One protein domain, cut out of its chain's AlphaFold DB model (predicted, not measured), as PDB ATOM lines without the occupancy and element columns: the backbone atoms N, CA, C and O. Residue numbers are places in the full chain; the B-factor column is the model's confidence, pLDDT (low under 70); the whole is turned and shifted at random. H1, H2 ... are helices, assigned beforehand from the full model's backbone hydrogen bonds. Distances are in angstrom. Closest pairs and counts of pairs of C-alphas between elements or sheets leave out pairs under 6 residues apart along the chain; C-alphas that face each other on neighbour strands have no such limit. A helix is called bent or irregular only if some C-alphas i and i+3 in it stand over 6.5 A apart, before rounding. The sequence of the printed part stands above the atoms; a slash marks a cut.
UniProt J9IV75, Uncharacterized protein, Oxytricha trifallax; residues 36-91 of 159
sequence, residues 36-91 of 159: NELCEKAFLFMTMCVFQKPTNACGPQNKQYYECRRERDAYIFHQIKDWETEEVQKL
ATOM      1  N   ASN A  36     157.008  92.320 187.534       81.06
ATOM      2  CA  ASN A  36     157.743  92.593 188.777       81.06
ATOM      3  C   ASN A  36     158.912  93.573 188.584       81.06
ATOM      4  O   ASN A  36     159.249  94.310 189.505       81.06
ATOM      5  N   GLU A  37     159.534  93.579 187.401       78.19
ATOM      6  CA  GLU A  37     160.610  94.507 187.053       78.19
ATOM      7  C   GLU A  37     160.165  95.425 185.907       78.19
ATOM      8  O   GLU A  37     159.832  94.970 184.812       78.19
ATOM      9  N   LEU A  38     160.213  96.742 186.130       79.00
ATOM     10  CA  LEU A  38     159.860  97.758 185.130       79.00
ATOM     11  C   LEU A  38     161.083  98.264 184.347       79.00
ATOM     12  O   LEU A  38     161.170  99.448 184.018       79.00
ATOM     13  N   CYS A  39     162.011  97.358 184.020       85.94
ATOM     14  CA  CYS A  39     163.294  97.643 183.363       85.94
ATOM     15  C   CYS A  39     164.264  98.505 184.178       85.94
ATOM     16  O   CYS A  39     165.143  99.157 183.610       85.94
ATOM     17  N   GLU A  40     164.128  98.500 185.503       83.88
ATOM     18  CA  GLU A  40     164.944  99.300 186.417       83.88
ATOM     19  C   GLU A  40     166.433  98.977 186.277       83.88
ATOM     20  O   GLU A  40     167.261  99.885 186.195       83.88
ATOM     21  N   LYS A  41     166.789  97.693 186.156       87.31
ATOM     22  CA  LYS A  41     168.186  97.272 186.033       87.31
ATOM     23  C   LYS A  41     168.800  97.709 184.705       87.31
ATOM     24  O   LYS A  41     169.899  98.263 184.679       87.31
ATOM     25  N   ALA A  42     168.085  97.492 183.600       85.94
ATOM     26  CA  ALA A  42     168.528  97.918 182.273       85.94
ATOM     27  C   ALA A  42     168.661  99.448 182.198       85.94
ATOM     28  O   ALA A  42     169.632  99.968 181.641       85.94
ATOM     29  N   PHE A  43     167.730 100.166 182.827       85.62
ATOM     30  CA  PHE A  43     167.783 101.613 182.947       85.62
ATOM     31  C   PHE A  43     168.998 102.085 183.751       85.62
ATOM     32  O   PHE A  43     169.712 102.983 183.302       85.62
ATOM     33  N   LEU A  44     169.273 101.472 184.906       86.62
ATOM     34  CA  LEU A  44     170.440 101.790 185.731       86.62
ATOM     35  C   LEU A  44     171.744 101.604 184.949       86.62
ATOM     36  O   LEU A  44     172.591 102.494 184.968       86.62
ATOM     37  N   PHE A  45     171.899 100.505 184.207       88.06
ATOM     38  CA  PHE A  45     173.097 100.278 183.391       88.06
ATOM     39  C   PHE A  45     173.266 101.296 182.265       88.06
ATOM     40  O   PHE A  45     174.373 101.794 182.048       88.06
ATOM     41  N   MET A  46     172.182 101.629 181.564       87.38
ATOM     42  CA  MET A  46     172.200 102.688 180.557       87.38
ATOM     43  C   MET A  46     172.603 104.024 181.189       87.38
ATOM     44  O   MET A  46     173.495 104.699 180.683       87.38
ATOM     45  N   THR A  47     171.988 104.374 182.315       84.19
ATOM     46  CA  THR A  47     172.205 105.645 183.009       84.19
ATOM     47  C   THR A  47     173.642 105.764 183.513       84.19
ATOM     48  O   THR A  47     174.308 106.760 183.244       84.19
ATOM     49  N   MET A  48     174.169 104.717 184.156       86.94
ATOM     50  CA  MET A  48     175.572 104.665 184.577       86.94
ATOM     51  C   MET A  48     176.527 104.830 183.396       86.94
ATOM     52  O   MET A  48     177.499 105.572 183.503       86.94
ATOM     53  N   CYS A  49     176.241 104.194 182.256       84.12
ATOM     54  CA  CYS A  49     177.073 104.353 181.067       84.12
ATOM     55  C   CYS A  49     177.092 105.809 180.580       84.12
ATOM     56  O   CYS A  49     178.168 106.344 180.308       84.12
ATOM     57  N   VAL A  50     175.922 106.455 180.508       84.31
ATOM     58  CA  VAL A  50     175.790 107.856 180.075       84.31
ATOM     59  C   VAL A  50     176.542 108.804 181.011       84.31
ATOM     60  O   VAL A  50     177.164 109.750 180.539       84.31
ATOM     61  N   PHE A  51     176.534 108.543 182.321       84.38
ATOM     62  CA  PHE A  51     177.277 109.356 183.288       84.38
ATOM     63  C   PHE A  51     178.793 109.140 183.243       84.38
ATOM     64  O   PHE A  51     179.548 110.065 183.531       84.38
ATOM     65  N   GLN A  52     179.255 107.935 182.903       85.31
ATOM     66  CA  GLN A  52     180.676 107.576 182.950       85.31
ATOM     67  C   GLN A  52     181.428 107.831 181.640       85.31
ATOM     68  O   GLN A  52     182.656 107.909 181.657       85.31
ATOM     69  N   LYS A  53     180.735 107.921 180.500       76.00
ATOM     70  CA  LYS A  53     181.373 108.036 179.182       76.00
ATOM     71  C   LYS A  53     180.896 109.281 178.428       76.00
ATOM     72  O   LYS A  53     179.689 109.454 178.268       76.00
ATOM     73  N   PRO A  54     181.806 110.107 177.876       59.44
ATOM     74  CA  PRO A  54     181.407 111.128 176.920       59.44
ATOM     75  C   PRO A  54     180.884 110.481 175.620       59.44
ATOM     76  O   PRO A  54     181.367 109.435 175.192       59.44
ATOM     77  N   THR A  55     179.831 111.104 175.083       61.19
ATOM     78  CA  THR A  55     179.053 110.870 173.844       61.19
ATOM     79  C   THR A  55     179.207 109.547 173.054       61.19
ATOM     80  O   THR A  55     180.261 109.181 172.549       61.19
ATOM     81  N   ASN A  56     178.054 108.898 172.819       60.66
ATOM     82  CA  ASN A  56     177.776 107.772 171.899       60.66
ATOM     83  C   ASN A  56     178.417 106.394 172.165       60.66
ATOM     84  O   ASN A  56     178.157 105.456 171.414       60.66
ATOM     85  N   ALA A  57     179.137 106.194 173.269       72.69
ATOM     86  CA  ALA A  57     179.710 104.881 173.608       72.69
ATOM     87  C   ALA A  57     178.726 103.877 174.259       72.69
ATOM     88  O   ALA A  57     179.103 102.736 174.527       72.69
ATOM     89  N   CYS A  58     177.479 104.283 174.527       82.56
ATOM     90  CA  CYS A  58     176.487 103.505 175.289       82.56
ATOM     91  C   CYS A  58     175.447 102.781 174.424       82.56
ATOM     92  O   CYS A  58     174.382 102.411 174.916       82.56
ATOM     93  N   GLY A  59     175.734 102.583 173.133       82.50
ATOM     94  CA  GLY A  59     174.842 101.890 172.196       82.50
ATOM     95  C   GLY A  59     174.317 100.539 172.711       82.50
ATOM     96  O   GLY A  59     173.104 100.331 172.669       82.50
ATOM     97  N   PRO A  60     175.170  99.645 173.254       85.94
ATOM     98  CA  PRO A  60     174.727  98.355 173.783       85.94
ATOM     99  C   PRO A  60     173.753  98.468 174.964       85.94
ATOM    100  O   PRO A  60     172.715  97.812 174.961       85.94
ATOM    101  N   GLN A  61     174.042  99.326 175.948       85.81
ATOM    102  CA  GLN A  61     173.178  99.517 177.119       85.81
ATOM    103  C   GLN A  61     171.858 100.191 176.735       85.81
ATOM    104  O   GLN A  61     170.805  99.842 177.261       85.81
ATOM    105  N   ASN A  62     171.904 101.122 175.781       81.88
ATOM    106  CA  ASN A  62     170.708 101.754 175.242       81.88
ATOM    107  C   ASN A  62     169.815 100.721 174.537       81.88
ATOM    108  O   ASN A  62     168.619 100.645 174.803       81.88
ATOM    109  N   LYS A  63     170.406  99.858 173.695       84.38
ATOM    110  CA  LYS A  63     169.693  98.754 173.038       84.38
ATOM    111  C   LYS A  63     169.037  97.822 174.062       84.38
ATOM    112  O   LYS A  63     167.854  97.538 173.928       84.38
ATOM    113  N   GLN A  64     169.768  97.420 175.101       87.44
ATOM    114  CA  GLN A  64     169.238  96.561 176.163       87.44
ATOM    115  C   GLN A  64     168.051  97.204 176.898       87.44
ATOM    116  O   GLN A  64     167.057  96.537 177.184       87.44
ATOM    117  N   TYR A  65     168.122  98.506 177.182       87.19
ATOM    118  CA  TYR A  65     167.010  99.235 177.788       87.19
ATOM    119  C   TYR A  65     165.782  99.290 176.868       87.19
ATOM    120  O   TYR A  65     164.667  99.032 177.322       87.19
ATOM    121  N   TYR A  66     165.971  99.563 175.574       83.94
ATOM    122  CA  TYR A  66     164.879  99.546 174.596       83.94
ATOM    123  C   TYR A  66     164.244  98.162 174.432       83.94
ATOM    124  O   TYR A  66     163.021  98.068 174.348       83.94
ATOM    125  N   GLU A  67     165.048  97.099 174.395       87.12
ATOM    126  CA  GLU A  67     164.557  95.720 174.302       87.12
ATOM    127  C   GLU A  67     163.718  95.352 175.523       87.12
ATOM    128  O   GLU A  67     162.570  94.939 175.358       87.12
ATOM    129  N   CYS A  68     164.225  95.626 176.730       88.62
ATOM    130  CA  CYS A  68     163.462  95.413 177.955       88.62
ATOM    131  C   CYS A  68     162.145  96.192 177.933       88.62
ATOM    132  O   CYS A  68     161.085  95.643 178.227       88.62
ATOM    133  N   ARG A  69     162.183  97.474 177.547       87.44
ATOM    134  CA  ARG A  69     160.969  98.294 177.474       87.44
ATOM    135  C   ARG A  69     159.943  97.720 176.511       87.44
ATOM    136  O   ARG A  69     158.768  97.672 176.851       87.44
ATOM    137  N   ARG A  70     160.379  97.267 175.336       85.62
ATOM    138  CA  ARG A  70     159.501  96.640 174.346       85.62
ATOM    139  C   ARG A  70     158.836  95.383 174.911       85.62
ATOM    140  O   ARG A  70     157.636  95.210 174.728       85.62
ATOM    141  N   GLU A  71     159.596  94.529 175.593       89.25
ATOM    142  CA  GLU A  71     159.078  93.305 176.219       89.25
ATOM    143  C   GLU A  71     158.094  93.613 177.351       89.25
ATOM    144  O   GLU A  71     156.993  93.065 177.386       89.25
ATOM    145  N   ARG A  72     158.448  94.558 178.227       89.56
ATOM    146  CA  ARG A  72     157.588  95.052 179.307       89.56
ATOM    147  C   ARG A  72     156.273  95.606 178.765       89.56
ATOM    148  O   ARG A  72     155.209  95.264 179.273       89.56
ATOM    149  N   ASP A  73     156.337  96.464 177.752       88.19
ATOM    150  CA  ASP A  73     155.152  97.111 177.193       88.19
ATOM    151  C   ASP A  73     154.253  96.080 176.496       88.19
ATOM    152  O   ASP A  73     153.042  96.095 176.705       88.19
ATOM    153  N   ALA A  74     154.834  95.129 175.754       88.50
ATOM    154  CA  ALA A  74     154.094  94.017 175.157       88.50
ATOM    155  C   ALA A  74     153.387  93.157 176.217       88.50
ATOM    156  O   ALA A  74     152.211  92.826 176.057       88.50
ATOM    157  N   TYR A  75     154.071  92.848 177.324       91.25
ATOM    158  CA  TYR A  75     153.483  92.128 178.451       91.25
ATOM    159  C   TYR A  75     152.315  92.906 179.069       91.25
ATOM    160  O   TYR A  75     151.233  92.352 179.249       91.25
ATOM    161  N   ILE A  76     152.492  94.205 179.332       91.38
ATOM    162  CA  ILE A  76     151.434  95.065 179.879       91.38
ATOM    163  C   ILE A  76     150.217  95.093 178.947       91.38
ATOM    164  O   ILE A  76     149.092  94.939 179.417       91.38
ATOM    165  N   PHE A  77     150.416  95.248 177.635       91.44
ATOM    166  CA  PHE A  77     149.314  95.209 176.672       91.44
ATOM    167  C   PHE A  77     148.581  93.870 176.696       91.44
ATOM    168  O   PHE A  77     147.353  93.850 176.724       91.44
ATOM    169  N   HIS A  78     149.310  92.755 176.734       92.62
ATOM    170  CA  HIS A  78     148.695  91.436 176.826       92.62
ATOM    171  C   HIS A  78     147.830  91.303 178.087       92.62
ATOM    172  O   HIS A  78     146.658  90.950 177.997       92.62
ATOM    173  N   GLN A  79     148.359  91.710 179.241       95.06
ATOM    174  CA  GLN A  79     147.638  91.642 180.508       95.06
ATOM    175  C   GLN A  79     146.418  92.573 180.555       95.06
ATOM    176  O   GLN A  79     145.382  92.191 181.100       95.06
ATOM    177  N   ILE A  80     146.509  93.775 179.967       94.75
ATOM    178  CA  ILE A  80     145.364  94.688 179.812       94.75
ATOM    179  C   ILE A  80     144.279  94.035 178.963       94.75
ATOM    180  O   ILE A  80     143.117  94.093 179.353       94.75
ATOM    181  N   LYS A  81     144.640  93.401 177.842       93.69
ATOM    182  CA  LYS A  81     143.674  92.726 176.968       93.69
ATOM    183  C   LYS A  81     142.914  91.634 177.717       93.69
ATOM    184  O   LYS A  81     141.687  91.596 177.645       93.69
ATOM    185  N   ASP A  82     143.637  90.766 178.415       94.69
ATOM    186  CA  ASP A  82     143.040  89.633 179.122       94.69
ATOM    187  C   ASP A  82     142.123  90.126 180.244       94.69
ATOM    188  O   ASP A  82     140.964  89.726 180.326       94.69
ATOM    189  N   TRP A  83     142.601  91.080 181.050       95.31
ATOM    190  CA  TRP A  83     141.800  91.701 182.106       95.31
ATOM    191  C   TRP A  83     140.548  92.389 181.554       95.31
ATOM    192  O   TRP A  83     139.455  92.193 182.072       95.31
ATOM    193  N   GLU A  84     140.680  93.178 180.491       94.00
ATOM    194  CA  GLU A  84     139.558  93.926 179.922       94.00
ATOM    195  C   GLU A  84     138.523  92.988 179.283       94.00
ATOM    196  O   GLU A  84     137.321  93.223 179.400       94.00
ATOM    197  N   THR A  85     138.972  91.875 178.698       92.12
ATOM    198  CA  THR A  85     138.094  90.802 178.210       92.12
ATOM    199  C   THR A  85     137.296  90.179 179.356       92.12
ATOM    200  O   THR A  85     136.078  90.041 179.244       92.12
ATOM    201  N   GLU A  86     137.953  89.846 180.472       93.38
ATOM    202  CA  GLU A  86     137.282  89.321 181.667       93.38
ATOM    203  C   GLU A  86     136.257  90.321 182.225       93.38
ATOM    204  O   GLU A  86     135.140  89.935 182.565       93.38
ATOM    205  N   GLU A  87     136.603  91.610 182.304       93.00
ATOM    206  CA  GLU A  87     135.703  92.652 182.815       93.00
ATOM    207  C   GLU A  87     134.464  92.827 181.933       93.00
ATOM    208  O   GLU A  87     133.349  92.876 182.448       93.00
ATOM    209  N   VAL A  88     134.626  92.857 180.607       91.56
ATOM    210  CA  VAL A  88     133.493  92.967 179.674       91.56
ATOM    211  C   VAL A  88     132.600  91.724 179.734       91.56
ATOM    212  O   VAL A  88     131.377  91.840 179.639       91.56
ATOM    213  N   GLN A  89     133.175  90.536 179.932       89.44
ATOM    214  CA  GLN A  89     132.408  89.296 180.074       89.44
ATOM    215  C   GLN A  89     131.597  89.238 181.376       89.44
ATOM    216  O   GLN A  89     130.499  88.681 181.363       89.44
ATOM    217  N   LYS A  90     132.083  89.849 182.467       92.12
ATOM    218  CA  LYS A  90     131.341  89.983 183.738       92.12
ATOM    219  C   LYS A  90     130.109  90.886 183.624       92.12
ATOM    220  O   LYS A  90     129.223  90.803 184.472       92.12
ATOM    221  N   LEU A  91     130.038  91.746 182.606       90.31
ATOM    222  CA  LEU A  91     128.853  92.564 182.348       90.31
ATOM    223  C   LEU A  91     127.725  91.669 181.823       90.31
ATOM    224  O   LEU A  91     127.860  91.012 180.782       90.31
TER     225      LEU A  91
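This is residues 36 to 91 of the 159 residues of an uncharacterized protein of Oxytricha trifallax (UniProt J9IV75). A long helical hairpin with unequal arms: the long helix H2 makes the length of a rod, and the much shorter helix H1 folds back along its first part. The rest of H2, residues 74 to 90, sticks out with Leu 91 as a free arm, and the loop end at residues 51 to 56 stands free at the opposite end of the rod. The printed part has 56 residues with two named helices, H1 then H2, and no named strand; its class is all helix. It is extended, with a radius of gyration of the C-alphas of 16.6 A, and the C-alphas span 56 by 15 by 11 A.

H2, residues 59 to 90, is the longest helix, 46.6 A from C-alpha 59 at (174.842, 101.890, 172.196) to C-alpha 90 at (131.341, 89.983, 183.738). H1, residues 40 to 52, measures 18.1 A and begins with C-alpha 40 at (164.944, 99.300, 186.417). Neither helix is bent or irregular.

H2 touches H1 with residues 61 to 68 alone. Their closest C-alphas, those of Gln 61 and Met 46, are 4.8 A apart. The two helices run opposite ways at a shallow tilt of 26 degrees and form a helical hairpin. Their centres are 21.6 A apart. In H1 and H2 every O i to N i+4 pair is within hydrogen-bond range.

The two C-alphas farthest apart, those of Pro 54 and Leu 91, are 56.0 A apart. Without the stretches that stand free, the body has 32 residues and spans 27 by 13 by 7 A. The link from H1 to H2, with 6 residues between them, is short, and the printed part has no cut. The mean pLDDT of the printed part is 85.9; residues 54 to 56 are under 70.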